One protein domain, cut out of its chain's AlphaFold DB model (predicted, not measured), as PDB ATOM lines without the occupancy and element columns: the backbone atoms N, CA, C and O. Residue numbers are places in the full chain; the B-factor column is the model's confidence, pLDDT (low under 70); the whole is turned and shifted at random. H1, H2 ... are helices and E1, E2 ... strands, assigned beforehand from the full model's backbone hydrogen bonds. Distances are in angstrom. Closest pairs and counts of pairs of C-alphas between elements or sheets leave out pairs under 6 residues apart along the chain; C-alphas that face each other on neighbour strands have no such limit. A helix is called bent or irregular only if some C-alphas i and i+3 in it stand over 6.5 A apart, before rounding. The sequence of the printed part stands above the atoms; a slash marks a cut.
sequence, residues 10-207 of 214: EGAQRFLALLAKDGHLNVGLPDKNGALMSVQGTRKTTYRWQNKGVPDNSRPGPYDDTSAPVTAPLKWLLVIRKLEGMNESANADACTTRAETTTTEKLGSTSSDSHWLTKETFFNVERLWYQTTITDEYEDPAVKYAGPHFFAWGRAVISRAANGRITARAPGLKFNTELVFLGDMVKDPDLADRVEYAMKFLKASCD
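AT A GLANCE: This is residues 10 to 207 of the 214 residues of an uncharacterized protein of Pelomonas sp. Root1444 (UniProt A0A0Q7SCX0). A small head, a seven-stranded sheet curled and folded on itself with H1 and H3 packed on one face, sits at one end of a long, strongly twisted arm of E2, E4, E7 and E8. Short E3 pairs with E2 towards the arm's far end, residues 121 to 124 make its tip, and H2 sits where arm and head join. The printed part has 198 residues, with three named helices and twelve strands in the order H1, E1 to E8, H2, E9 to E12, H3; the class is mixed, helices and strands. The head sheet runs E9, E6, E5, E1, E12, E11, E10, all antiparallel, while the arm's sheet is branched, its neighbour pairs antiparallel too. The whole is only just extended, close to loose, with a radius of gyration of the C-alphas of 24.8 A; the arm makes most of the longest of its spans, 86 by 38 by 27 A.

HOW THE PARTS SIT: H1, residues 10 to 21, touches H3, residues 189 to 205, with its residues 12 to 16 alone; the closest C-alphas are those of Ala 12 and Ala 198, 5.2 A apart, at a steep tilt of 47 degrees, opposite ways. In both, every O i to N i+4 pair is within hydrogen-bond range. The head sheet holds E1, residues 25 to 28, E5, 78 to 84, E6, 96 to 102, E9, 148 to 152, E10, 157 to 160, E11, 166 to 170, and E12, 177 to 181. It is a folded sheet, bent back on itself: E9 and E6 face E1, E12, E11 and E10, with E5 as the hinge. N 27 and O 78 of E1 and E5 are 2.8 A apart, and N 84 and O 98 of the hairpin E5 and E6 2.9 A. E10, E11 and E12 form a meander, each strand the antiparallel neighbour of the one before. H3 is on the same face as H1, 9.1 A in height over the sheet. In the arm, E2, residues 38 to 51, has E3, 54 to 60, and E4, 66 to 73, on one side and E8, 125 to 138, on the other; N 41 and O 70 are 2.8 A apart, N 44 and O 135 2.8 A, and N 56 and O 49 2.8 A. E7, 108 to 120, forms a hairpin with E8, N 115 and O 130 being 2.8 A apart. H2, 141 to 144, too short for an O i to N i+4 pair, only grazes both sheets.

IN THESE COORDINATES: H1 begins at C-alpha 10, (236.216, 198.964, 262.815), and is 16.3 A long. E2 measures 39.0 A, E7 38.0 A and E8 41.1 A. H3, 24.0 A long, ends at C-alpha 205, (230.669, 190.691, 260.528).

THE WHOLE: The C-alphas farthest apart, those of Phe 123 and Ser 205, are 86.6 A apart. The printed part has no cut, and the link E5 to E6 is long, with 11 residues. Mean pLDDT of the printed part is 88.6; residues 183 to 187 are under 70.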
ATOM      1  N   GLU A  10     235.142 197.993 262.618       88.19
ATOM      2  CA  GLU A  10     236.216 198.964 262.815       88.19
ATOM      3  C   GLU A  10     236.485 199.213 264.306       88.19
ATOM      4  O   GLU A  10     237.639 199.313 264.724       88.19
ATOM      5  N   GLY A  11     235.436 199.288 265.132       89.31
ATOM      6  CA  GLY A  11     235.559 199.411 266.585       89.31
ATOM      7  C   GLY A  11     236.257 198.205 267.216       89.31
ATOM      8  O   GLY A  11     237.175 198.377 268.020       89.31
ATOM      9  N   ALA A  12     235.882 196.991 266.808       90.62
ATOM     10  CA  ALA A  12     236.511 195.762 267.279       90.62
ATOM     11  C   ALA A  12     237.980 195.647 266.826       90.62
ATOM     12  O   ALA A  12     238.840 195.282 267.626       90.62
ATOM     13  N   GLN A  13     238.306 196.040 265.589       90.50
ATOM     14  CA  GLN A  13     239.697 196.098 265.125       90.50
ATOM     15  C   GLN A  13     240.530 197.109 265.922       90.50
ATOM     16  O   GLN A  13     241.650 196.795 266.323       90.50
ATOM     17  N   ARG A  14     239.989 198.304 266.200       91.38
ATOM     18  CA  ARG A  14     240.665 199.307 267.042       91.38
ATOM     19  C   ARG A  14     240.915 198.779 268.450       91.38
ATOM     20  O   ARG A  14     241.996 198.995 268.986       91.38
ATOM     21  N   PHE A  15     239.952 198.063 269.028       91.88
ATOM     22  CA  PHE A  15     240.121 197.426 270.331       91.88
ATOM     23  C   PHE A  15     241.269 196.404 270.325       91.88
ATOM     24  O   PHE A  15     242.151 196.476 271.179       91.88
ATOM     25  N   LEU A  16     241.333 195.518 269.326       92.19
ATOM     26  CA  LEU A  16     242.453 194.577 269.190       92.19
ATOM     27  C   LEU A  16     243.793 195.288 268.946       92.19
ATOM     28  O   LEU A  16     244.823 194.841 269.448       92.19
ATOM     29  N   ALA A  17     243.793 196.403 268.213       92.38
ATOM     30  CA  ALA A  17     244.995 197.196 267.978       92.38
ATOM     31  C   ALA A  17     245.521 197.855 269.263       92.38
ATOM     32  O   ALA A  17     246.735 197.928 269.449       92.38
ATOM     33  N   LEU A  18     244.632 198.280 270.168       91.88
ATOM     34  CA  LEU A  18     245.021 198.752 271.501       91.88
ATOM     35  C   LEU A  18     245.681 197.626 272.308       91.88
ATOM     36  O   LEU A  18     246.781 197.813 272.811       91.88
ATOM     37  N   LEU A  19     245.088 196.428 272.323       90.56
ATOM     38  CA  LEU A  19     245.677 195.271 273.010       90.56
ATOM     39  C   LEU A  19     247.045 194.871 272.448       90.56
ATOM     40  O   LEU A  19     247.932 194.472 273.200       90.56
ATOM     41  N   ALA A  20     247.225 194.972 271.131       90.88
ATOM     42  CA  ALA A  20     248.516 194.753 270.487       90.88
ATOM     43  C   ALA A  20     249.552 195.794 270.926       90.88
ATOM     44  O   ALA A  20     250.676 195.432 271.262       90.88
ATOM     45  N   LYS A  21     249.161 197.073 270.976       90.00
ATOM     46  CA  LYS A  21     250.022 198.168 271.438       90.00
ATOM     47  C   LYS A  21     250.448 197.995 272.899       90.00
ATOM     48  O   LYS A  21     251.590 198.302 273.228       90.00
ATOM     49  N   ASP A  22     249.559 197.468 273.734       88.12
ATOM     50  CA  ASP A  22     249.818 197.192 275.150       88.12
ATOM     51  C   ASP A  22     250.592 195.872 275.372       88.12
ATOM     52  O   ASP A  22     250.930 195.524 276.500       88.12
ATOM     53  N   GLY A  23     250.908 195.129 274.302       87.12
ATOM     54  CA  GLY A  23     251.693 193.889 274.358       87.12
ATOM     55  C   GLY A  23     250.900 192.639 274.759       87.12
ATOM     56  O   GLY A  23     251.482 191.573 274.959       87.12
ATOM     57  N   HIS A  24     249.573 192.736 274.850       88.19
ATOM     58  CA  HIS A  24     248.696 191.621 275.223       88.19
ATOM     59  C   HIS A  24     248.316 190.719 274.042       88.19
ATOM     60  O   HIS A  24     247.859 189.591 274.242       88.19
ATOM     61  N   LEU A  25     248.516 191.195 272.811       90.50
ATOM     62  CA  LEU A  25     248.254 190.439 271.591       90.50
ATOM     63  C   LEU A  25     249.558 190.138 270.845       90.50
ATOM     64  O   LEU A  25     250.349 191.033 270.558       90.50
ATOM     65  N   ASN A  26     249.750 188.868 270.500       92.19
ATOM     66  CA  ASN A  26     250.922 188.357 269.799       92.19
ATOM     67  C   ASN A  26     250.508 187.579 268.546       92.19
ATOM     68  O   ASN A  26     249.340 187.227 268.375       92.19
ATOM     69  N   VAL A  27     251.471 187.287 267.674       92.94
ATOM     70  CA  VAL A  27     251.263 186.502 266.453       92.94
ATOM     71  C   VAL A  27     252.080 185.216 266.512       92.94
ATOM     72  O   VAL A  27     253.301 185.233 266.645       92.94
ATOM     73  N   GLY A  28     251.396 184.088 266.372       92.19
ATOM     74  CA  GLY A  28     251.983 182.816 265.983       92.19
ATOM     75  C   GLY A  28     251.840 182.603 264.480       92.19
ATOM     76  O   GLY A  28     250.822 182.958 263.888       92.19
ATOM     77  N   LEU A  29     252.849 181.990 263.868       91.94
ATOM     78  CA  LEU A  29     252.827 181.600 262.458       91.94
ATOM     79  C   LEU A  29     253.008 180.087 262.321       91.94
ATOM     80  O   LEU A  29     254.055 179.641 261.838       91.94
ATOM     81  N   PRO A  30     252.046 179.275 262.802       87.38
ATOM     82  CA  PRO A  30     252.142 177.838 262.644       87.38
ATOM     83  C   PRO A  30     252.176 177.459 261.163       87.38
ATOM     84  O   PRO A  30     251.549 178.096 260.305       87.38
ATOM     85  N   ASP A  31     252.905 176.390 260.857       80.75
ATOM     86  CA  ASP A  31     252.916 175.843 259.508       80.75
ATOM     87  C   ASP A  31     251.555 175.211 259.139       80.75
ATOM     88  O   ASP A  31     250.580 175.228 259.905       80.75
ATOM     89  N   LYS A  32     251.460 174.648 257.930       74.75
ATOM     90  CA  LYS A  32     250.228 174.000 257.451       74.75
ATOM     91  C   LYS A  32     249.823 172.778 258.282       74.75
ATOM     92  O   LYS A  32     248.643 172.443 258.303       74.75
ATOM     93  N   ASN A  33     250.773 172.156 258.976       77.94
ATOM     94  CA  ASN A  33     250.561 171.000 259.843       77.94
ATOM     95  C   ASN A  33     250.292 171.412 261.301       77.94
ATOM     96  O   ASN A  33     250.081 170.553 262.154       77.94
ATOM     97  N   GLY A  34     250.285 172.716 261.599       72.25
ATOM     98  CA  GLY A  34     250.103 173.236 262.949       72.25
ATOM     99  C   GLY A  34     251.367 173.186 263.807       72.25
ATOM    100  O   GLY A  34     251.277 173.439 265.009       72.25
ATOM    101  N   ALA A  35     252.529 172.874 263.227       80.50
ATOM    102  CA  ALA A  35     253.788 172.901 263.950       80.50
ATOM    103  C   ALA A  35     254.150 174.341 264.328       80.50
ATOM    104  O   ALA A  35     253.901 175.291 263.578       80.50
ATOM    105  N   LEU A  36     254.734 174.488 265.517       80.12
ATOM    106  CA  LEU A  36     255.187 175.772 266.037       80.12
ATOM    107  C   LEU A  36     256.281 176.373 265.149       80.12
ATOM    108  O   LEU A  36     256.992 175.670 264.426       80.12
ATOM    109  N   MET A  37     256.423 177.695 265.236       90.44
ATOM    110  CA  MET A  37     257.465 178.422 264.519       90.44
ATOM    111  C   MET A  37     258.840 177.855 264.875       90.44
ATOM    112  O   MET A  37     259.151 177.658 266.046       90.44
ATOM    113  N   SER A  38     259.657 177.588 263.865       91.62
ATOM    114  CA  SER A  38     260.985 177.008 264.020       91.62
ATOM    115  C   SER A  38     261.948 177.579 262.995       91.62
ATOM    116  O   SER A  38     261.555 177.991 261.900       91.62
ATOM    117  N   VAL A  39     263.225 177.589 263.349       92.12
ATOM    118  CA  VAL A  39     264.322 178.028 262.493       92.12
ATOM    119  C   VAL A  39     265.326 176.907 262.293       92.12
ATOM    120  O   VAL A  39     265.576 176.096 263.190       92.12
ATOM    121  N   GLN A  40     265.872 176.846 261.088       94.12
ATOM    122  CA  GLN A  40     266.938 175.931 260.721       94.12
ATOM    123  C   GLN A  40     268.293 176.560 261.029       94.12
ATOM    124  O   GLN A  40     268.472 177.774 260.998       94.12
ATOM    125  N   GLY A  41     269.254 175.713 261.345       95.25
ATOM    126  CA  GLY A  41     270.588 176.130 261.713       95.25
ATOM    127  C   GLY A  41     271.609 175.039 261.473       95.25
ATOM    128  O   GLY A  41     271.312 173.968 260.940       95.25
ATOM    129  N   THR A  42     272.831 175.326 261.888       97.12
ATOM    130  CA  THR A  42     273.963 174.412 261.832       97.12
ATOM    131  C   THR A  42     274.614 174.343 263.204       97.12
ATOM    132  O   THR A  42     274.962 175.371 263.783       97.12
ATOM    133  N   ARG A  43     274.798 173.121 263.703       97.12
ATOM    134  CA  ARG A  43     275.620 172.832 264.875       97.12
ATOM    135  C   ARG A  43     277.019 172.482 264.411       97.12
ATOM    136  O   ARG A  43     277.195 171.487 263.709       97.12
ATOM    137  N   LYS A  44     277.999 173.272 264.832       97.19
ATOM    138  CA  LYS A  44     279.423 173.003 264.637       97.19
ATOM    139  C   LYS A  44     280.013 172.533 265.957       97.19
ATOM    140  O   LYS A  44     279.908 173.238 266.958       97.19
ATOM    141  N   THR A  45     280.650 171.371 265.950       96.44
ATOM    142  CA  THR A  45     281.429 170.886 267.092       96.44
ATOM    143  C   THR A  45     282.891 170.915 266.711       96.44
ATOM    144  O   THR A  45     283.279 170.306 265.716       96.44
ATOM    145  N   THR A  46     283.688 171.630 267.495       96.19
ATOM    146  CA  THR A  46     285.129 171.742 267.286       96.19
ATOM    147  C   THR A  46     285.883 171.170 268.470       96.19
ATOM    148  O   THR A  46     285.502 171.384 269.623       96.19
ATOM    149  N   TYR A  47     286.963 170.453 268.179       95.25
ATOM    150  CA  TYR A  47     287.821 169.852 269.192       95.25
ATOM    151  C   TYR A  47     289.215 170.452 269.084       95.25
ATOM    152  O   TYR A  47     289.848 170.381 268.030       95.25
ATOM    153  N   ARG A  48     289.724 171.056 270.158       95.69
ATOM    154  CA  ARG A  48     291.063 171.669 270.171       95.69
ATOM    155  C   ARG A  48     291.841 171.208 271.385       95.69
ATOM    156  O   ARG A  48     291.312 171.226 272.491       95.69
ATOM    157  N   TRP A  49     293.096 170.805 271.199       94.00
ATOM    158  CA  TRP A  49     293.981 170.563 272.342       94.00
ATOM    159  C   TRP A  49     294.137 171.841 273.162       94.00
ATOM    160  O   TRP A  49     294.022 172.940 272.629       94.00
ATOM    161  N   GLN A  50     294.404 171.709 274.455       91.94
ATOM    162  CA  GLN A  50     294.685 172.842 275.324       91.94
ATOM    163  C   GLN A  50     296.182 172.945 275.603       91.94
ATOM    164  O   GLN A  50     296.846 171.957 275.913       91.94
ATOM    165  N   ASN A  51     296.702 174.168 275.568       88.19
ATOM    166  CA  ASN A  51     298.027 174.512 276.054       88.19
ATOM    167  C   ASN A  51     297.868 175.442 277.259       88.19
ATOM    168  O   ASN A  51     297.346 176.548 277.132       88.19
ATOM    169  N   LYS A  52     298.271 174.974 278.447       86.44
ATOM    170  CA  LYS A  52     298.125 175.711 279.721       86.44
ATOM    171  C   LYS A  52     296.690 176.214 279.971       86.44
ATOM    172  O   LYS A  52     296.489 177.339 280.414       86.44
ATOM    173  N   GLY A  53     295.698 175.372 279.670       84.06
ATOM    174  CA  GLY A  53     294.275 175.672 279.867       84.06
ATOM    175  C   GLY A  53     293.635 176.543 278.779       84.06
ATOM    176  O   GLY A  53     292.449 176.839 278.874       84.06
ATOM    177  N   VAL A  54     294.381 176.931 277.739       89.00
ATOM    178  CA  VAL A  54     293.865 177.720 276.612       89.00
ATOM    179  C   VAL A  54     293.758 176.838 275.365       89.00
ATOM    180  O   VAL A  54     294.701 176.093 275.092       89.00
ATOM    181  N   PRO A  55     292.658 176.899 274.594       88.31
ATOM    182  CA  PRO A  55     292.526 176.158 273.340       88.31
ATOM    183  C   PRO A  55     293.607 176.560 272.335       88.31
ATOM    184  O   PRO A  55     293.782 177.737 272.019       88.31
ATOM    185  N   ASP A  56     294.325 175.573 271.816       90.44
ATOM    186  CA  ASP A  56     295.315 175.737 270.764       90.44
ATOM    187  C   ASP A  56     294.643 175.576 269.397       90.44
ATOM    188  O   ASP A  56     294.470 174.473 268.878       90.44
ATOM    189  N   ASN A  57     294.265 176.703 268.798       86.88
ATOM    190  CA  ASN A  57     293.619 176.731 267.486       86.88
ATOM    191  C   ASN A  57     294.543 176.313 266.331       86.88
ATOM    192  O   ASN A  57     294.050 176.086 265.228       86.88
ATOM    193  N   SER A  58     295.858 176.213 266.559       86.81
ATOM    194  CA  SER A  58     296.816 175.779 265.536       86.81
ATOM    195  C   SER A  58     296.890 174.258 265.396       86.81
ATOM    196  O   SER A  58     297.402 173.756 264.395       86.81
ATOM    197  N   ARG A  59     296.356 173.517 266.378       83.94
ATOM    198  CA  ARG A  59     296.435 172.061 266.431       83.94
ATOM    199  C   ARG A  59     295.037 171.432 266.475       83.94
ATOM    200  O   ARG A  59     294.300 171.662 267.438       83.94
ATOM    201  N   PRO A  60     294.670 170.588 265.489       87.19
ATOM    202  CA  PRO A  60     293.410 169.858 265.546       87.19
ATOM    203  C   PRO A  60     293.390 168.945 266.775       87.19
ATOM    204  O   PRO A  60     294.423 168.392 267.173       87.19
ATOM    205  N   GLY A  61     292.223 168.847 267.407       89.75
ATOM    206  CA  GLY A  61     291.997 168.052 268.606       89.75
ATOM    207  C   GLY A  61     292.069 166.541 268.363       89.75
ATOM    208  O   GLY A  61     292.509 166.083 267.311       89.75
ATOM    209  N   PRO A  62     291.662 165.739 269.357       91.75
ATOM    210  CA  PRO A  62     291.643 164.278 269.247       91.75
ATOM    211  C   PRO A  62     290.605 163.730 268.256       91.75
ATOM    212  O   PRO A  62     290.700 162.564 267.880       91.75
ATOM    213  N   TYR A  63     289.623 164.541 267.864       92.69
ATOM    214  CA  TYR A  63     288.527 164.163 266.977       92.69
ATOM    215  C   TYR A  63     288.383 165.187 265.855       92.69
ATOM    216  O   TYR A  63     288.766 166.350 266.020       92.69
ATOM    217  N   ASP A  64     287.794 164.751 264.744       94.19
ATOM    218  CA  ASP A  64     287.463 165.631 263.631       94.19
ATOM    219  C   ASP A  64     286.345 166.604 264.017       94.19
ATOM    220  O   ASP A  64     285.402 166.262 264.740       94.19
ATOM    221  N   ASP A  65     286.438 167.827 263.500       93.81
ATOM    222  CA  ASP A  65     285.361 168.799 263.628       93.81
ATOM    223  C   ASP A  65     284.132 168.303 262.855       93.81
ATOM    224  O   ASP A  65     284.233 167.807 261.731       93.81
ATOM    225  N   THR A  66     282.951 168.462 263.446       95.56
ATOM    226  CA  THR A  66     281.693 168.017 262.835       95.56
ATOM    227  C   THR A  66     280.754 169.186 262.595       95.56
ATOM    228  O   THR A  66     280.768 170.188 263.313       95.56
ATOM    229  N   SER A  67     279.915 169.049 261.571       96.44
ATOM    230  CA  SER A  67     278.876 170.013 261.227       96.44
ATOM    231  C   SER A  67     277.601 169.260 260.870       96.44
ATOM    232  O   SER A  67     277.623 168.404 259.987       96.44
ATOM    233  N   ALA A  68     276.495 169.573 261.543       96.31
ATOM    234  CA  ALA A  68     275.208 168.922 261.315       96.31
ATOM    235  C   ALA A  68     274.062 169.944 261.265       96.31
ATOM    236  O   ALA A  68     274.093 170.932 262.006       96.31
ATOM    237  N   PRO A  69     273.034 169.722 260.424       96.69
ATOM    238  CA  PRO A  69     271.844 170.559 260.431       96.69
ATOM    239  C   PRO A  69     271.079 170.373 261.743       96.69
ATOM    240  O   PRO A  69     270.925 169.258 262.243       96.69
ATOM    241  N   VAL A  70     270.562 171.470 262.286       95.25
ATOM    242  CA  VAL A  70     269.728 171.477 263.491       95.25
ATOM    243  C   VAL A  70     268.493 172.338 263.269       95.25
ATOM    244  O   VAL A  70     268.497 173.261 262.461       95.25
ATOM    245  N   THR A  71     267.407 172.031 263.972       93.31
ATOM    246  CA  THR A  71     266.184 172.844 263.970       93.31
ATOM    247  C   THR A  71     265.856 173.219 265.405       93.31
ATOM    248  O   THR A  71     265.895 172.360 266.284       93.31
ATOM    249  N   ALA A  72     265.538 174.488 265.639       91.69
ATOM    250  CA  ALA A  72     265.108 174.978 266.941       91.69
ATOM    251  C   ALA A  72     263.717 175.615 266.831       91.69
ATOM    252  O   ALA A  72     263.497 176.431 265.932       91.69
ATOM    253  N   PRO A  73     262.767 175.267 267.715       90.94
ATOM    254  CA  PRO A  73     261.526 176.017 267.829       90.94
ATOM    255  C   PRO A  73     261.805 177.403 268.425       90.94
ATOM    256  O   PRO A  73     262.670 177.544 269.293       90.94
ATOM    257  N   LEU A  74     261.047 178.409 267.993       90.50
ATOM    258  CA  LEU A  74     260.996 179.690 268.689       90.50
ATOM    259  C   LEU A  74     260.310 179.497 270.037       90.50
ATOM    260  O   LEU A  74     259.265 178.846 270.134       90.50
ATOM    261  N   LYS A  75     260.906 180.068 271.079       87.25
ATOM    262  CA  LYS A  75     260.350 180.055 272.433       87.25
ATOM    263  C   LYS A  75     259.221 181.066 272.567       87.25
ATOM    264  O   LYS A  75     258.296 180.836 273.343       87.25
ATOM    265  N   TRP A  76     259.292 182.163 271.816       87.69
ATOM    266  CA  TRP A  76     258.356 183.271 271.927       87.69
ATOM    267  C   TRP A  76     257.544 183.471 270.651       87.69
ATOM    268  O   TRP A  76     257.992 183.231 269.529       87.69
ATOM    269  N   LEU A  77     256.310 183.934 270.843       90.31
ATOM    270  CA  LEU A  77     255.480 184.421 269.749       90.31
ATOM    271  C   LEU A  77     256.028 185.752 269.226       90.31
ATOM    272  O   LEU A  77     256.779 186.446 269.912       90.31
ATOM    273  N   LEU A  78     255.637 186.120 268.009       91.88
ATOM    274  CA  LEU A  78     256.033 187.396 267.435       91.88
ATOM    275  C   LEU A  78     255.229 188.523 268.083       91.88
ATOM    276  O   LEU A  78     254.004 188.444 268.202       91.88
ATOM    277  N   VAL A  79     255.920 189.597 268.442       90.88
ATOM    278  CA  VAL A  79     255.308 190.801 269.000       90.88
ATOM    279  C   VAL A  79     254.724 191.627 267.863       90.88
ATOM    280  O   VAL A  79     255.374 191.827 266.833       90.88
ATOM    281  N   ILE A  80     253.508 192.132 268.046       91.62
ATOM    282  CA  ILE A  80     252.861 193.012 267.075       91.62
ATOM    283  C   ILE A  80     253.370 194.440 267.289       91.62
ATOM    284  O   ILE A  80     253.169 195.026 268.346       91.62
ATOM    285  N   ARG A  81     254.015 195.025 266.276       90.44
ATOM    286  CA  ARG A  81     254.385 196.450 266.266       90.44
ATOM    287  C   ARG A  81     253.227 197.336 265.839       90.44
ATOM    288  O   ARG A  81     253.083 198.452 266.332       90.44
ATOM    289  N   LYS A  82     252.435 196.851 264.884       91.00
ATOM    290  CA  LYS A  82     251.341 197.600 264.277       91.00
ATOM    291  C   LYS A  82     250.228 196.649 263.872       91.00
ATOM    292  O   LYS A  82     250.503 195.615 263.268       91.00
ATOM    293  N   LEU A  83     248.989 197.007 264.195       91.62
ATOM    294  CA  LEU A  83     247.798 196.256 263.817       91.62
ATOM    295  C   LEU A  83     246.787 197.205 263.179       91.62
ATOM    296  O   LEU A  83     246.382 198.180 263.810       91.62
ATOM    297  N   GLU A  84     246.390 196.936 261.939       92.31
ATOM    298  CA  GLU A  84     245.515 197.827 261.173       92.31
ATOM    299  C   GLU A  84     244.485 197.052 260.355       92.31
ATOM    300  O   GLU A  84     244.762 195.966 259.853       92.31
ATOM    301  N   GLY A  85     243.297 197.633 260.190       90.31
ATOM    302  CA  GLY A  85     242.257 197.135 259.292       90.31
ATOM    303  C   GLY A  85     242.563 197.452 257.841       90.31
ATOM    304  O   GLY A  85     242.056 198.442 257.318       90.31
ATOM    305  N   MET A  86     243.438 196.674 257.213       89.56
ATOM    306  CA  MET A  86     243.836 196.873 255.826       89.56
ATOM    307  C   MET A  86     243.976 195.550 255.089       89.56
ATOM    308  O   MET A  86     244.446 194.556 255.648       89.56
ATOM    309  N   ASN A  87     243.617 195.571 253.809       86.38
ATOM    310  CA  ASN A  87     243.853 194.463 252.894       86.38
ATOM    311  C   ASN A  87     245.261 194.509 252.273       86.38
ATOM    312  O   ASN A  87     246.038 195.439 252.497       86.38
ATOM    313  N   GLU A  88     245.587 193.489 251.476       85.00
ATOM    314  CA  GLU A  88     246.893 193.342 250.814       85.00
ATOM    315  C   GLU A  88     247.228 194.506 249.868       85.00
ATOM    316  O   GLU A  88     248.396 194.838 249.684       85.00
ATOM    317  N   SER A  89     246.207 195.185 249.335       87.25
ATOM    318  CA  SER A  89     246.349 196.374 248.485       87.25
ATOM    319  C   SER A  89     246.496 197.681 249.276       87.25
ATOM    320  O   SER A  89     246.413 198.754 248.683       87.25
ATOM    321  N   ALA A  90     246.685 197.608 250.599       85.94
ATOM    322  CA  ALA A  90     246.773 198.745 251.519       85.94
ATOM    323  C   ALA A  90     245.516 199.638 251.574       85.94
ATOM    324  O   ALA A  90     245.582 200.781 252.025       85.94
ATOM    325  N   ASN A  91     244.360 199.113 251.161       88.56
ATOM    326  CA  ASN A  91     243.082 199.790 251.348       88.56
ATOM    327  C   ASN A  91     242.500 199.421 252.713       88.56
ATOM    328  O   ASN A  91     242.649 198.284 253.165       88.56
ATOM    329  N   ALA A  92     241.808 200.372 253.343       88.75
ATOM    330  CA  ALA A  92     241.083 200.117 254.579       88.75
ATOM    331  C   ALA A  92     240.052 198.998 254.367       88.75
ATOM    332  O   ALA A  92     239.248 199.052 253.435       88.75
ATOM    333  N   ASP A  93     240.099 197.983 255.223       88.31
ATOM    334  CA  ASP A  93     239.223 196.820 255.169       88.31
ATOM    335  C   ASP A  93     238.912 196.342 256.592       88.31
ATOM    336  O   ASP A  93     239.793 195.919 257.344       88.31
ATOM    337  N   ALA A  94     237.635 196.387 256.960       85.94
ATOM    338  CA  ALA A  94     237.168 195.939 258.265       85.94
ATOM    339  C   ALA A  94     237.277 194.411 258.445       85.94
ATOM    340  O   ALA A  94     237.262 193.909 259.571       85.94
ATOM    341  N   CYS A  95     237.438 193.665 257.348       90.38
ATOM    342  CA  CYS A  95     237.482 192.208 257.347       90.38
ATOM    343  C   CYS A  95     238.868 191.600 257.213       90.38
ATOM    344  O   CYS A  95     239.032 190.394 257.441       90.38
ATOM    345  N   THR A  96     239.867 192.433 256.945       91.44
ATOM    346  CA  THR A  96     241.262 192.019 256.901       91.44
ATOM    347  C   THR A  96     242.058 192.826 257.908       91.44
ATOM    348  O   THR A  96     241.980 194.049 257.956       91.44
ATOM    349  N   THR A  97     242.841 192.142 258.733       92.38
ATOM    350  CA  THR A  97     243.771 192.792 259.650       92.38
ATOM    351  C   THR A  97     245.200 192.535 259.214       92.38
ATOM    352  O   THR A  97     245.613 191.391 259.052       92.38
ATOM    353  N   ARG A  98     245.962 193.609 259.051       93.12
ATOM    354  CA  ARG A  98     247.395 193.610 258.793       93.12
ATOM    355  C   ARG A  98     248.138 193.722 260.122       93.12
ATOM    356  O   ARG A  98     247.954 194.698 260.844       93.12
ATOM    357  N   ALA A  99     248.992 192.751 260.422       92.06
ATOM    358  CA  ALA A  99     249.849 192.719 261.600       92.06
ATOM    359  C   ALA A  99     251.319 192.834 261.186       92.06
ATOM    360  O   ALA A  99     251.880 191.908 260.608       92.06
ATOM    361  N   GLU A 100     251.962 193.955 261.490       91.56
ATOM    362  CA  GLU A 100     253.418 194.071 261.390       91.56
ATOM    363  C   GLU A 100     254.042 193.488 262.644       91.56
ATOM    364  O   GLU A 100     253.730 193.923 263.756       91.56
ATOM    365  N   THR A 101     254.915 192.502 262.474       90.81
ATOM    366  CA  THR A 101     255.462 191.750 263.599       90.81
ATOM    367  C   THR A 101     256.966 191.910 263.726       90.81
ATOM    368  O   THR A 101     257.676 192.320 262.809       90.81
ATOM    369  N   THR A 102     257.469 191.613 264.917       89.25
ATOM    370  CA  THR A 102     258.893 191.595 265.216       89.25
ATOM    371  C   THR A 102     259.190 190.501 266.222       89.25
ATOM    372  O   THR A 102     258.320 190.069 266.974       89.25
ATOM    373  N   THR A 103     260.441 190.074 266.261       86.81
ATOM    374  CA  THR A 103     260.949 189.202 267.309       86.81
ATOM    375  C   THR A 103     262.312 189.711 267.740       86.81
ATOM    376  O   THR A 103     263.097 190.194 266.924       86.81
ATOM    377  N   THR A 104     262.566 189.654 269.041       81.06
ATOM    378  CA  THR A 104     263.882 189.913 269.634       81.06
ATOM    379  C   THR A 104     264.613 188.611 269.946       81.06
ATOM    380  O   THR A 104     265.706 188.644 270.510       81.06
ATOM    381  N   GLU A 105     264.007 187.465 269.626       85.25
ATOM    382  CA  GLU A 105     264.597 186.162 269.877       85.25
ATOM    383  C   GLU A 105     265.797 185.964 268.953       85.25
ATOM    384  O   GLU A 105     265.666 185.867 267.734       85.25
ATOM    385  N   LYS A 106     266.984 185.916 269.556       83.31
ATOM    386  CA  LYS A 106     268.212 185.511 268.883       83.31
ATOM    387  C   LYS A 106     268.512 184.086 269.296       83.31
ATOM    388  O   LYS A 106     268.835 183.826 270.454       83.31
ATOM    389  N   LEU A 107     268.366 183.178 268.343       80.62
ATOM    390  CA  LEU A 107     268.754 181.793 268.516       80.62
ATOM    391  C   LEU A 107     270.209 181.651 268.089       80.62
ATOM    392  O   LEU A 107     270.596 182.010 266.982       80.62
ATOM    393  N   GLY A 108     271.020 181.174 269.018       85.62
ATOM    394  CA  GLY A 108     272.443 180.981 268.838       85.62
ATOM    395  C   GLY A 108     273.077 180.761 270.196       85.62
ATOM    396  O   GLY A 108     272.749 181.448 271.165       85.62
ATOM    397  N   SER A 109     273.945 179.771 270.287       90.38
ATOM    398  CA  SER A 109     274.636 179.479 271.534       90.38
ATOM    399  C   SER A 109     276.002 178.913 271.242       90.38
ATOM    400  O   SER A 109     276.144 178.021 270.409       90.38
ATOM    401  N   THR A 110     276.986 179.395 271.985       94.25
ATOM    402  CA  THR A 110     278.297 178.771 272.057       94.25
ATOM    403  C   THR A 110     278.474 178.256 273.470       94.25
ATOM    404  O   THR A 110     278.305 178.998 274.437       94.25
ATOM    405  N   SER A 111     278.790 176.976 273.584       94.88
ATOM    406  CA  SER A 111     279.161 176.344 274.843       94.88
ATOM    407  C   SER A 111     280.487 175.634 274.654       94.88
ATOM    408  O   SER A 111     280.787 175.138 273.567       94.88
ATOM    409  N   SER A 112     281.296 175.614 275.702       94.06
ATOM    410  CA  SER A 112     282.591 174.956 275.671       94.06
ATOM    411  C   SER A 112     282.805 174.190 276.957       94.06
ATOM    412  O   SER A 112     282.555 174.738 278.031       94.06
ATOM    413  N   ASP A 113     283.318 172.975 276.845       94.19
ATOM    414  CA  ASP A 113     283.693 172.149 277.985       94.19
ATOM    415  C   ASP A 113     285.101 171.581 277.787       94.19
ATOM    416  O   ASP A 113     285.591 171.461 276.661       94.19
ATOM    417  N   SER A 114     285.786 171.300 278.891       93.62
ATOM    418  CA  SER A 114     287.154 170.784 278.883       93.62
ATOM    419  C   SER A 114     287.168 169.334 279.329       93.62
ATOM    420  O   SER A 114     286.616 168.965 280.362       93.62
ATOM    421  N   HIS A 115     287.869 168.511 278.567       93.00
ATOM    422  CA  HIS A 115     288.006 167.089 278.822       93.00
ATOM    423  C   HIS A 115     289.483 166.700 278.760       93.00
ATOM    424  O   HIS A 115     290.337 167.467 278.312       93.00
ATOM    425  N   TRP A 116     289.798 165.485 279.191       91.69
ATOM    426  CA  TRP A 116     291.135 164.921 279.063       91.69
ATOM    427  C   TRP A 116     291.075 163.563 278.374       91.69
ATOM    428  O   TRP A 116     290.092 162.832 278.488       91.69
ATOM    429  N   LEU A 117     292.149 163.228 277.666       91.69
ATOM    430  CA  LEU A 117     292.399 161.899 277.124       91.69
ATOM    431  C   LEU A 117     293.760 161.416 277.593       91.69
ATOM    432  O   LEU A 117     294.703 162.194 277.746       91.69
ATOM    433  N   THR A 118     293.861 160.114 277.811       88.56
ATOM    434  CA  THR A 118     295.135 159.447 278.061       88.56
ATOM    435  C   THR A 118     295.758 159.033 276.745       88.56
ATOM    436  O   THR A 118     295.128 158.345 275.945       88.56
ATOM    437  N   LYS A 119     297.012 159.428 276.542       82.94
ATOM    438  CA  LYS A 119     297.846 158.955 275.446       82.94
ATOM    439  C   LYS A 119     298.981 158.127 276.028       82.94
ATOM    440  O   LYS A 119     299.784 158.634 276.811       82.94
ATOM    441  N   GLU A 120     299.046 156.861 275.641       81.94
ATOM    442  CA  GLU A 120     300.207 156.035 275.947       81.94
ATOM    443  C   GLU A 120     301.394 156.507 275.106       81.94
ATOM    444  O   GLU A 120     301.309 156.691 273.889       81.94
ATOM    445  N   THR A 121     302.507 156.753 275.782       78.19
ATOM    446  CA  THR A 121     303.804 157.026 275.171       78.19
ATOM    447  C   THR A 121     304.744 155.881 275.514       78.19
ATOM    448  O   THR A 121     304.481 155.097 276.423       78.19
ATOM    449  N   PHE A 122     305.877 155.801 274.820       78.94
ATOM    450  CA  PHE A 122     306.858 154.735 275.028       78.94
ATOM    451  C   PHE A 122     307.375 154.638 276.481       78.94
ATOM    452  O   PHE A 122     307.847 153.584 276.892       78.94
ATOM    453  N   PHE A 123     307.273 155.718 277.267       79.25
ATOM    454  CA  PHE A 123     307.822 155.790 278.624       79.25
ATOM    455  C   PHE A 123     306.781 156.055 279.723       79.25
ATOM    456  O   PHE A 123     307.113 155.902 280.896       79.25
ATOM    457  N   ASN A 124     305.557 156.490 279.389       83.31
ATOM    458  CA  ASN A 124     304.520 156.814 280.378       83.31
ATOM    459  C   ASN A 124     303.122 157.010 279.752       83.31
ATOM    460  O   ASN A 124     302.986 157.126 278.534       83.31
ATOM    461  N   VAL A 125     302.091 157.145 280.587       84.75
ATOM    462  CA  VAL A 125     300.757 157.624 280.194       84.75
ATOM    463  C   VAL A 125     300.671 159.131 280.430       84.75
ATOM    464  O   VAL A 125     300.774 159.600 281.562       84.75
ATOM    465  N   GLU A 126     300.455 159.901 279.367       86.19
ATOM    466  CA  GLU A 126     300.258 161.349 279.449       86.19
ATOM    467  C   GLU A 126     298.763 161.687 279.416       86.19
ATOM    468  O   GLU A 126     298.004 161.115 278.630       86.19
ATOM    469  N   ARG A 127     298.326 162.630 280.262       88.56
ATOM    470  CA  ARG A 127     296.977 163.209 280.186       88.56
ATOM    471  C   ARG A 127     297.026 164.493 279.376       88.56
ATOM    472  O   ARG A 127     297.590 165.488 279.823       88.56
ATOM    473  N   LEU A 128     296.394 164.470 278.212       90.06
ATOM    474  CA  LEU A 128     296.283 165.617 277.327       90.06
ATOM    475  C   LEU A 128     294.883 166.211 277.448       90.06
ATOM    476  O   LEU A 128     293.884 165.520 277.245       90.06
ATOM    477  N   TRP A 129     294.817 167.494 277.788       93.19
ATOM    478  CA  TRP A 129     293.562 168.231 277.886       93.19
ATOM    479  C   TRP A 129     293.138 168.759 276.521       93.19
ATOM    480  O   TRP A 129     293.967 169.267 275.767       93.19
ATOM    481  N   TYR A 130     291.851 168.675 276.210       94.06
ATOM    482  CA  TYR A 130     291.260 169.263 275.014       94.06
ATOM    483  C   TYR A 130     289.931 169.935 275.361       94.06
ATOM    484  O   TYR A 130     289.244 169.542 276.303       94.06
ATOM    485  N   GLN A 131     289.576 170.964 274.602       95.19
ATOM    486  CA  GLN A 131     288.295 171.640 274.687       95.19
ATOM    487  C   GLN A 131     287.382 171.151 273.566       95.19
ATOM    488  O   GLN A 131     287.789 171.112 272.401       95.19
ATOM    489  N   THR A 132     286.142 170.836 273.923       95.69
ATOM    490  CA  THR A 132     285.037 170.690 272.979       95.69
ATOM    491  C   THR A 132     284.266 172.001 272.964       95.69
ATOM    492  O   THR A 132     283.757 172.417 274.003       95.69
ATOM    493  N   THR A 133     284.156 172.646 271.807       95.75
ATOM    494  CA  THR A 133     283.311 173.834 271.623       95.75
ATOM    495  C   THR A 133     282.172 173.500 270.674       95.75
ATOM    496  O   THR A 133     282.410 173.121 269.528       95.75
ATOM    497  N   ILE A 134     280.940 173.651 271.157       95.56
ATOM    498  CA  ILE A 134     279.708 173.473 270.388       95.56
ATOM    499  C   ILE A 134     279.131 174.855 270.109       95.56
ATOM    500  O   ILE A 134     278.783 175.587 271.040       95.56
ATOM    501  N   THR A 135     279.003 175.184 268.828       96.81
ATOM    502  CA  THR A 135     278.399 176.424 268.346       96.81
ATOM    503  C   THR A 135     277.174 176.095 267.510       96.81
ATOM    504  O   THR A 135     277.284 175.443 266.473       96.81
ATOM    505  N   ASP A 136     276.023 176.589 267.946       95.75
ATOM    506  CA  ASP A 136     274.777 176.540 267.192       95.75
ATOM    507  C   ASP A 136     274.530 177.903 266.540       95.75
ATOM    508  O   ASP A 136     274.403 178.918 267.227       95.75
ATOM    509  N   GLU A 137     274.454 177.919 265.211       94.62
ATOM    510  CA  GLU A 137     274.120 179.089 264.396       94.62
ATOM    511  C   GLU A 137     272.767 178.846 263.723       94.62
ATOM    512  O   GLU A 137     272.593 177.827 263.060       94.62
ATOM    513  N   TYR A 138     271.815 179.767 263.861       94.50
ATOM    514  CA  TYR A 138     270.483 179.650 263.258       94.50
ATOM    515  C   TYR A 138     270.221 180.777 262.257       94.50
ATOM    516  O   TYR A 138     270.795 181.861 262.366       94.50
ATOM    517  N   GLU A 139     269.335 180.528 261.288       93.00
ATOM    518  CA  GLU A 139     268.766 181.594 260.460       93.00
ATOM    519  C   GLU A 139     268.057 182.635 261.342       93.00
ATOM    520  O   GLU A 139     267.443 182.287 262.354       93.00
ATOM    521  N   ASP A 140     268.131 183.912 260.958       89.62
ATOM    522  CA  ASP A 140     267.516 184.992 261.728       89.62
ATOM    523  C   ASP A 140     265.978 184.859 261.703       89.62
ATOM    524  O   ASP A 140     265.359 185.008 260.634       89.62
ATOM    525  N   PRO A 141     265.326 184.619 262.859       89.81
ATOM    526  CA  PRO A 141     263.874 184.525 262.933       89.81
ATOM    527  C   PRO A 141     263.171 185.794 262.437       89.81
ATOM    528  O   PRO A 141     262.098 185.701 261.834       89.81
ATOM    529  N   ALA A 142     263.776 186.969 262.651       87.00
ATOM    530  CA  ALA A 142     263.221 188.247 262.227       87.00
ATOM    531  C   ALA A 142     263.178 188.380 260.702       87.00
ATOM    532  O   ALA A 142     262.304 189.069 260.186       87.00
ATOM    533  N   VAL A 143     264.072 187.691 259.986       87.88
ATOM    534  CA  VAL A 143     264.082 187.635 258.519       87.88
ATOM    535  C   VAL A 143     263.113 186.567 258.013       87.88
ATOM    536  O   VAL A 143     262.303 186.841 257.128       87.88
ATOM    537  N   LYS A 144     263.134 185.356 258.587       88.38
ATOM    538  CA  LYS A 144     262.274 184.241 258.141       88.38
ATOM    539  C   LYS A 144     260.781 184.559 258.243       88.38
ATOM    540  O   LYS A 144     260.002 184.202 257.346       88.38
ATOM    541  N   TYR A 145     260.411 185.189 259.355       88.69
ATOM    542  CA  TYR A 145     259.042 185.549 259.711       88.69
ATOM    543  C   TYR A 145     258.744 187.040 259.509       88.69
ATOM    544  O   TYR A 145     257.716 187.531 259.984       88.69
ATOM    545  N   ALA A 146     259.619 187.747 258.782       83.06
ATOM    546  CA  ALA A 146     259.399 189.129 258.392       83.06
ATOM    547  C   ALA A 146     258.064 189.279 257.659       83.06
ATOM    548  O   ALA A 146     257.723 188.483 256.778       83.06
ATOM    549  N   GLY A 147     257.341 190.347 257.975       75.50
ATOM    550  CA  GLY A 147     256.236 190.797 257.151       75.50
ATOM    551  C   GLY A 147     255.284 191.736 257.876       75.50
ATOM    552  O   GLY A 147     255.278 191.822 259.107       75.50
ATOM    553  N   PRO A 148     254.411 192.393 257.109       87.69
ATOM    554  CA  PRO A 148     253.014 192.416 257.475       87.69
ATOM    555  C   PRO A 148     252.379 191.037 257.215       87.69
ATOM    556  O   PRO A 148     252.458 190.501 256.110       87.69
ATOM    557  N   HIS A 149     251.727 190.471 258.227       90.94
ATOM    558  CA  HIS A 149     250.896 189.271 258.124       90.94
ATOM    559  C   HIS A 149     249.436 189.686 257.998       90.94
ATOM    560  O   HIS A 149     248.970 190.527 258.765       90.94
ATOM    561  N   PHE A 150     248.712 189.113 257.043       90.56
ATOM    562  CA  PHE A 150     247.306 189.436 256.816       90.56
ATOM    563  C   PHE A 150     246.404 188.355 257.404       90.56
ATOM    564  O   PHE A 150     246.623 187.158 257.214       90.56
ATOM    565  N   PHE A 151     245.375 188.794 258.117       91.88
ATOM    566  CA  PHE A 151     244.431 187.950 258.825       91.88
ATOM    567  C   PHE A 151     243.013 188.225 258.324       91.88
ATOM    568  O   PHE A 151     242.458 189.294 258.570       91.88
ATOM    569  N   ALA A 152     242.428 187.256 257.621       92.00
ATOM    570  CA  ALA A 152     241.068 187.352 257.098       92.00
ATOM    571  C   ALA A 152     240.047 186.834 258.127       92.00
ATOM    572  O   ALA A 152     239.930 185.623 258.345       92.00
ATOM    573  N   TRP A 153     239.270 187.739 258.727       92.06
ATOM    574  CA  TRP A 153     238.357 187.414 259.831       92.06
ATOM    575  C   TRP A 153     237.227 186.462 259.445       92.06
ATOM    576  O   TRP A 153     236.906 185.563 260.219       92.06
ATOM    577  N   GLY A 154     236.685 186.575 258.230       90.25
ATOM    578  CA  GLY A 154     235.623 185.680 257.748       90.25
ATOM    579  C   GLY A 154     236.038 184.204 257.657       90.25
ATOM    580  O   GLY A 154     235.192 183.322 257.584       90.25
ATOM    581  N   ARG A 155     237.346 183.910 257.688       89.94
ATOM    582  CA  ARG A 155     237.898 182.543 257.671       89.94
ATOM    583  C   ARG A 155     238.525 182.141 259.004       89.94
ATOM    584  O   ARG A 155     239.179 181.101 259.081       89.94
ATOM    585  N   ALA A 156     238.361 182.963 260.037       92.69
ATOM    586  CA  ALA A 156     238.984 182.736 261.325       92.69
ATOM    587  C   ALA A 156     238.314 181.582 262.086       92.69
ATOM    588  O   ALA A 156     237.088 181.444 262.130       92.69
ATOM    589  N   VAL A 157     239.122 180.775 262.759       92.81
ATOM    590  CA  VAL A 157     238.692 179.833 263.792       92.81
ATOM    591  C   VAL A 157     239.130 180.410 265.126       92.81
ATOM    592  O   VAL A 157     240.316 180.656 265.335       92.81
ATOM    593  N   ILE A 158     238.163 180.668 266.000       94.25
ATOM    594  CA  ILE A 158     238.391 181.304 267.295       94.25
ATOM    595  C   ILE A 158     238.156 180.258 268.373       94.25
ATOM    596  O   ILE A 158     237.127 179.582 268.362       94.25
ATOM    597  N   SER A 159     239.099 180.137 269.295       91.88
ATOM    598  CA  SER A 159     239.023 179.210 270.418       91.88
ATOM    599  C   SER A 159     239.576 179.848 271.680       91.88
ATOM    600  O   SER A 159     240.542 180.608 271.631       91.88
ATOM    601  N   ARG A 160     238.992 179.482 272.818       90.06
ATOM    602  CA  ARG A 160     239.496 179.811 274.146       90.06
ATOM    603  C   ARG A 160     239.875 178.525 274.858       90.06
ATOM    604  O   ARG A 160     239.072 177.598 274.939       90.06
ATOM    605  N   ALA A 161     241.107 178.460 275.334       86.12
ATOM    606  CA  ALA A 161     241.593 177.356 276.142       86.12
ATOM    607  C   ALA A 161     241.240 177.573 277.624       86.12
ATOM    608  O   ALA A 161     241.021 178.699 278.070       86.12
ATOM    609  N   ALA A 162     241.220 176.487 278.402       81.19
ATOM    610  CA  ALA A 162     240.880 176.520 279.829       81.19
ATOM    611  C   ALA A 162     241.840 177.385 280.670       81.19
ATOM    612  O   ALA A 162     241.457 177.887 281.718       81.19
ATOM    613  N   ASN A 163     243.067 177.603 280.190       78.38
ATOM    614  CA  ASN A 163     244.045 178.505 280.805       78.38
ATOM    615  C   ASN A 163     243.820 179.990 280.448       78.38
ATOM    616  O   ASN A 163     244.702 180.810 280.667       78.38
ATOM    617  N   GLY A 164     242.687 180.343 279.836       78.69
ATOM    618  CA  GLY A 164     242.365 181.722 279.465       78.69
ATOM    619  C   GLY A 164     243.066 182.231 278.202       78.69
ATOM    620  O   GLY A 164     242.801 183.355 277.782       78.69
ATOM    621  N   ARG A 165     243.914 181.424 277.547       86.56
ATOM    622  CA  ARG A 165     244.492 181.773 276.241       86.56
ATOM    623  C   ARG A 165     243.391 181.794 275.183       86.56
ATOM    624  O   ARG A 165     242.700 180.793 274.986       86.56
ATOM    625  N   ILE A 166     243.270 182.908 274.469       91.81
ATOM    626  CA  ILE A 166     242.347 183.051 273.338       91.81
ATOM    627  C   ILE A 166     243.176 183.094 272.061       91.81
ATOM    628  O   ILE A 166     244.169 183.816 271.970       91.81
ATOM    629  N   THR A 167     242.781 182.303 271.072       92.56
ATOM    630  CA  THR A 167     243.454 182.241 269.776       92.56
ATOM    631  C   THR A 167     242.455 182.436 268.654       92.56
ATOM    632  O   THR A 167     241.408 181.790 268.641       92.56
ATOM    633  N   ALA A 168     242.808 183.268 267.680       93.88
ATOM    634  CA  ALA A 168     242.121 183.354 266.402       93.88
ATOM    635  C   ALA A 168     243.093 182.921 265.304       93.88
ATOM    636  O   ALA A 168     244.149 183.525 265.143       93.88
ATOM    637  N   ARG A 169     242.753 181.875 264.552       93.31
ATOM    638  CA  ARG A 169     243.596 181.316 263.489       93.31
ATOM    639  C   ARG A 169     242.927 181.470 262.133       93.31
ATOM    640  O   ARG A 169     241.777 181.075 261.983       93.31
ATOM    641  N   ALA A 170     243.653 181.976 261.145       91.44
ATOM    642  CA  ALA A 170     243.194 182.071 259.765       91.44
ATOM    643  C   ALA A 170     244.278 181.563 258.797       91.44
ATOM    644  O   ALA A 170     245.473 181.714 259.077       91.44
ATOM    645  N   PRO A 171     243.892 180.973 257.652       87.12
ATOM    646  CA  PRO A 171     244.844 180.629 256.603       87.12
ATOM    647  C   PRO A 171     245.535 181.885 256.066       87.12
ATOM    648  O   PRO A 171     244.857 182.830 255.667       87.12
ATOM    649  N   GLY A 172     246.868 181.881 256.037       82.38
ATOM    650  CA  GLY A 172     247.673 182.896 255.356       82.38
ATOM    651  C   GLY A 172     248.385 182.319 254.129       82.38
ATOM    652  O   GLY A 172     248.276 181.129 253.831       82.38
ATOM    653  N   LEU A 173     249.116 183.171 253.405       75.56
ATOM    654  CA  LEU A 173     249.790 182.794 252.153       75.56
ATOM    655  C   LEU A 173     250.946 181.805 252.379       75.56
ATOM    656  O   LEU A 173     251.027 180.770 251.718       75.56
ATOM    657  N   LYS A 174     251.844 182.130 253.320       79.19
ATOM    658  CA  LYS A 174     253.044 181.332 253.636       79.19
ATOM    659  C   LYS A 174     252.847 180.460 254.876       79.19
ATOM    660  O   LYS A 174     253.208 179.286 254.872       79.19
ATOM    661  N   PHE A 175     252.245 181.037 255.908       84.56
ATOM    662  CA  PHE A 175     251.936 180.394 257.181       84.56
ATOM    663  C   PHE A 175     250.471 180.630 257.519       84.56
ATOM    664  O   PHE A 175     249.873 181.601 257.051       84.56
ATOM    665  N   ASN A 176     249.900 179.778 258.362       89.44
ATOM    666  CA  ASN A 176     248.663 180.153 259.030       89.44
ATOM    667  C   ASN A 176     248.984 181.311 259.978       89.44
ATOM    668  O   ASN A 176     250.006 181.279 260.657       89.44
ATOM    669  N   THR A 177     248.131 182.328 260.023       90.31
ATOM    670  CA  THR A 177     248.293 183.424 260.981       90.31
ATOM    671  C   THR A 177     247.443 183.108 262.198       90.31
ATOM    672  O   THR A 177     246.247 182.849 262.071       90.31
ATOM    673  N   GLU A 178     248.055 183.099 263.374       92.88
ATOM    674  CA  GLU A 178     247.381 182.903 264.649       92.88
ATOM    675  C   GLU A 178     247.570 184.148 265.513       92.88
ATOM    676  O   GLU A 178     248.668 184.426 265.980       92.88
ATOM    677  N   LEU A 179     246.497 184.900 265.745       92.88
ATOM    678  CA  LEU A 179     246.474 185.928 266.776       92.88
ATOM    679  C   LEU A 179     246.304 185.239 268.123       92.88
ATOM    680  O   LEU A 179     245.340 184.500 268.330       92.88
ATOM    681  N   VAL A 180     247.241 185.478 269.030       91.81
ATOM    682  CA  VAL A 180     247.270 184.865 270.351       91.81
ATOM    683  C   VAL A 180     247.180 185.947 271.404       91.81
ATOM    684  O   VAL A 180     248.059 186.798 271.532       91.81
ATOM    685  N   PHE A 181     246.131 185.855 272.201       89.25
ATOM    686  CA  PHE A 181     245.993 186.584 273.441       89.25
ATOM    687  C   PHE A 181     246.430 185.678 274.592       89.25
ATOM    688  O   PHE A 181     245.842 184.613 274.817       89.25
ATOM    689  N   LEU A 182     247.496 186.069 275.287       79.19
ATOM    690  CA  LEU A 182     248.040 185.304 276.406       79.19
ATOM    691  C   LEU A 182     247.344 185.745 277.699       79.19
ATOM    692  O   LEU A 182     247.573 186.844 278.200       79.19
ATOM    693  N   GLY A 183     246.485 184.866 278.225       59.66
ATOM    694  CA  GLY A 183     245.667 185.113 279.417       59.66
ATOM    695  C   GLY A 183     246.456 185.272 280.719       59.66
ATOM    696  O   GLY A 183     245.910 185.789 281.685       59.66
ATOM    697  N   ASP A 184     247.746 184.921 280.748       55.75
ATOM    698  CA  ASP A 184     248.593 185.037 281.947       55.75
ATOM    699  C   ASP A 184     248.783 186.499 282.412       55.75
ATOM    700  O   ASP A 184     249.119 186.744 283.571       55.75
ATOM    701  N   MET A 185     248.516 187.488 281.546       51.78
ATOM    702  CA  MET A 185     248.479 188.913 281.916       51.78
ATOM    703  C   MET A 185     247.106 189.389 282.417       51.78
ATOM    704  O   MET A 185     246.967 190.535 282.843       51.78
ATOM    705  N   VAL A 186     246.089 188.531 282.389       53.41
ATOM    706  CA  VAL A 186     244.701 188.907 282.630       53.41
ATOM    707  C   VAL A 186     244.153 188.109 283.801       53.41
ATOM    708  O   VAL A 186     243.536 187.059 283.663       53.41
ATOM    709  N   LYS A 187     244.326 188.687 284.991       63.94
ATOM    710  CA  LYS A 187     243.527 188.347 286.180       63.94
ATOM    711  C   LYS A 187     242.064 188.813 286.056       63.94
ATOM    712  O   LYS A 187     241.311 188.672 287.011       63.94
ATOM    713  N   ASP A 188     241.689 189.395 284.915       76.56
ATOM    714  CA  ASP A 188     240.396 190.027 284.666       76.56
ATOM    715  C   ASP A 188     239.555 189.223 283.646       76.56
ATOM    716  O   ASP A 188     239.714 189.393 282.431       76.56
ATOM    717  N   PRO A 189     238.660 188.333 284.107       81.50
ATOM    718  CA  PRO A 189     237.818 187.539 283.214       81.50
ATOM    719  C   PRO A 189     236.980 188.400 282.255       81.50
ATOM    720  O   PRO A 189     236.761 187.977 281.118       81.50
ATOM    721  N   ASP A 190     236.606 189.624 282.646       86.38
ATOM    722  CA  ASP A 190     235.793 190.513 281.814       86.38
ATOM    723  C   ASP A 190     236.560 190.978 280.574       86.38
ATOM    724  O   ASP A 190     235.990 191.114 279.487       86.38
ATOM    725  N   LEU A 191     237.870 191.217 280.699       86.00
ATOM    726  CA  LEU A 191     238.700 191.586 279.556       86.00
ATOM    727  C   LEU A 191     238.807 190.423 278.566       86.00
ATOM    728  O   LEU A 191     238.658 190.639 277.364       86.00
ATOM    729  N   ALA A 192     239.024 189.202 279.059       87.12
ATOM    730  CA  ALA A 192     239.088 188.011 278.215       87.12
ATOM    731  C   ALA A 192     237.775 187.802 277.441       87.12
ATOM    732  O   ALA A 192     237.805 187.561 276.233       87.12
ATOM    733  N   ASP A 193     236.630 187.988 278.099       88.88
ATOM    734  CA  ASP A 193     235.315 187.906 277.460       88.88
ATOM    735  C   ASP A 193     235.142 188.983 276.380       88.88
ATOM    736  O   ASP A 193     234.653 188.692 275.286       88.88
ATOM    737  N   ARG A 194     235.613 190.214 276.625       90.44
ATOM    738  CA  ARG A 194     235.609 191.294 275.619       90.44
ATOM    739  C   ARG A 194     236.511 190.986 274.427       90.44
ATOM    740  O   ARG A 194     236.130 191.291 273.298       90.44
ATOM    741  N   VAL A 195     237.680 190.380 274.648       91.44
ATOM    742  CA  VAL A 195     238.580 189.935 273.567       91.44
ATOM    743  C   VAL A 195     237.914 188.862 272.722       91.44
ATOM    744  O   VAL A 195     237.847 188.994 271.500       91.44
ATOM    745  N   GLU A 196     237.385 187.822 273.362       91.62
ATOM    746  CA  GLU A 196     236.696 186.736 272.673       91.62
ATOM    747  C   GLU A 196     235.486 187.258 271.888       91.62
ATOM    748  O   GLU A 196     235.304 186.908 270.718       91.62
ATOM    749  N   TYR A 197     234.699 188.140 272.504       92.62
ATOM    750  CA  TYR A 197     233.563 188.789 271.868       92.62
ATOM    751  C   TYR A 197     233.991 189.609 270.650       92.62
ATOM    752  O   TYR A 197     233.431 189.420 269.573       92.62
ATOM    753  N   ALA A 198     235.009 190.465 270.774       92.75
ATOM    754  CA  ALA A 198     235.503 191.285 269.669       92.75
ATOM    755  C   ALA A 198     235.981 190.428 268.486       92.75
ATOM    756  O   ALA A 198     235.633 190.707 267.339       92.75
ATOM    757  N   MET A 199     236.719 189.345 268.752       93.62
ATOM    758  CA  MET A 199     237.167 188.417 267.710       93.62
ATOM    759  C   MET A 199     235.984 187.722 267.021       93.62
ATOM    760  O   MET A 199     235.940 187.646 265.791       93.62
ATOM    761  N   LYS A 200     235.006 187.222 267.789       93.56
ATOM    762  CA  LYS A 200     233.814 186.558 267.234       93.56
ATOM    763  C   LYS A 200     232.940 187.528 266.449       93.56
ATOM    764  O   LYS A 200     232.446 187.162 265.386       93.56
ATOM    765  N   PHE A 201     232.797 188.757 266.939       92.44
ATOM    766  CA  PHE A 201     232.074 189.826 266.263       92.44
ATOM    767  C   PHE A 201     232.713 190.154 264.910       92.44
ATOM    768  O   PHE A 201     232.005 190.231 263.908       92.44
ATOM    769  N   LEU A 202     234.046 190.269 264.850       92.06
ATOM    770  CA  LEU A 202     234.772 190.466 263.591       92.06
ATOM    771  C   LEU A 202     234.565 189.310 262.621       92.06
ATOM    772  O   LEU A 202     234.279 189.538 261.449       92.06
ATOM    773  N   LYS A 203     234.662 188.068 263.106       92.75
ATOM    774  CA  LYS A 203     234.380 186.890 262.284       92.75
ATOM    775  C   LYS A 203     232.966 186.943 261.703       92.75
ATOM    776  O   LYS A 203     232.822 186.802 260.496       92.75
ATOM    777  N   ALA A 204     231.954 187.155 262.544       89.81
ATOM    778  CA  ALA A 204     230.553 187.179 262.125       89.81
ATOM    779  C   ALA A 204     230.259 188.329 261.151       89.81
ATOM    780  O   ALA A 204     229.595 188.121 260.141       89.81
ATOM    781  N   SER A 205     230.818 189.515 261.403       87.81
ATOM    782  CA  SER A 205     230.669 190.691 260.528       87.81
ATOM    783  C   SER A 205     231.269 190.477 259.137       87.81
ATOM    784  O   SER A 205     230.877 191.139 258.180       87.81
ATOM    785  N   CYS A 206     232.229 189.560 259.027       89.19
ATOM    786  CA  CYS A 206     232.988 189.288 257.813       89.19
ATOM    787  C   CYS A 206     232.683 187.924 257.198       89.19
ATOM    788  O   CYS A 206     233.330 187.524 256.224       89.19
ATOM    789  N   ASP A 207     231.714 187.205 257.758       84.44
ATOM    790  CA  ASP A 207     231.226 185.972 257.182       84.44
ATOM    791  C   ASP A 207     230.329 186.308 255.989       84.44
ATOM    792  O   ASP A 207     229.264 186.908 256.120       84.44
TER     793      ASP A 207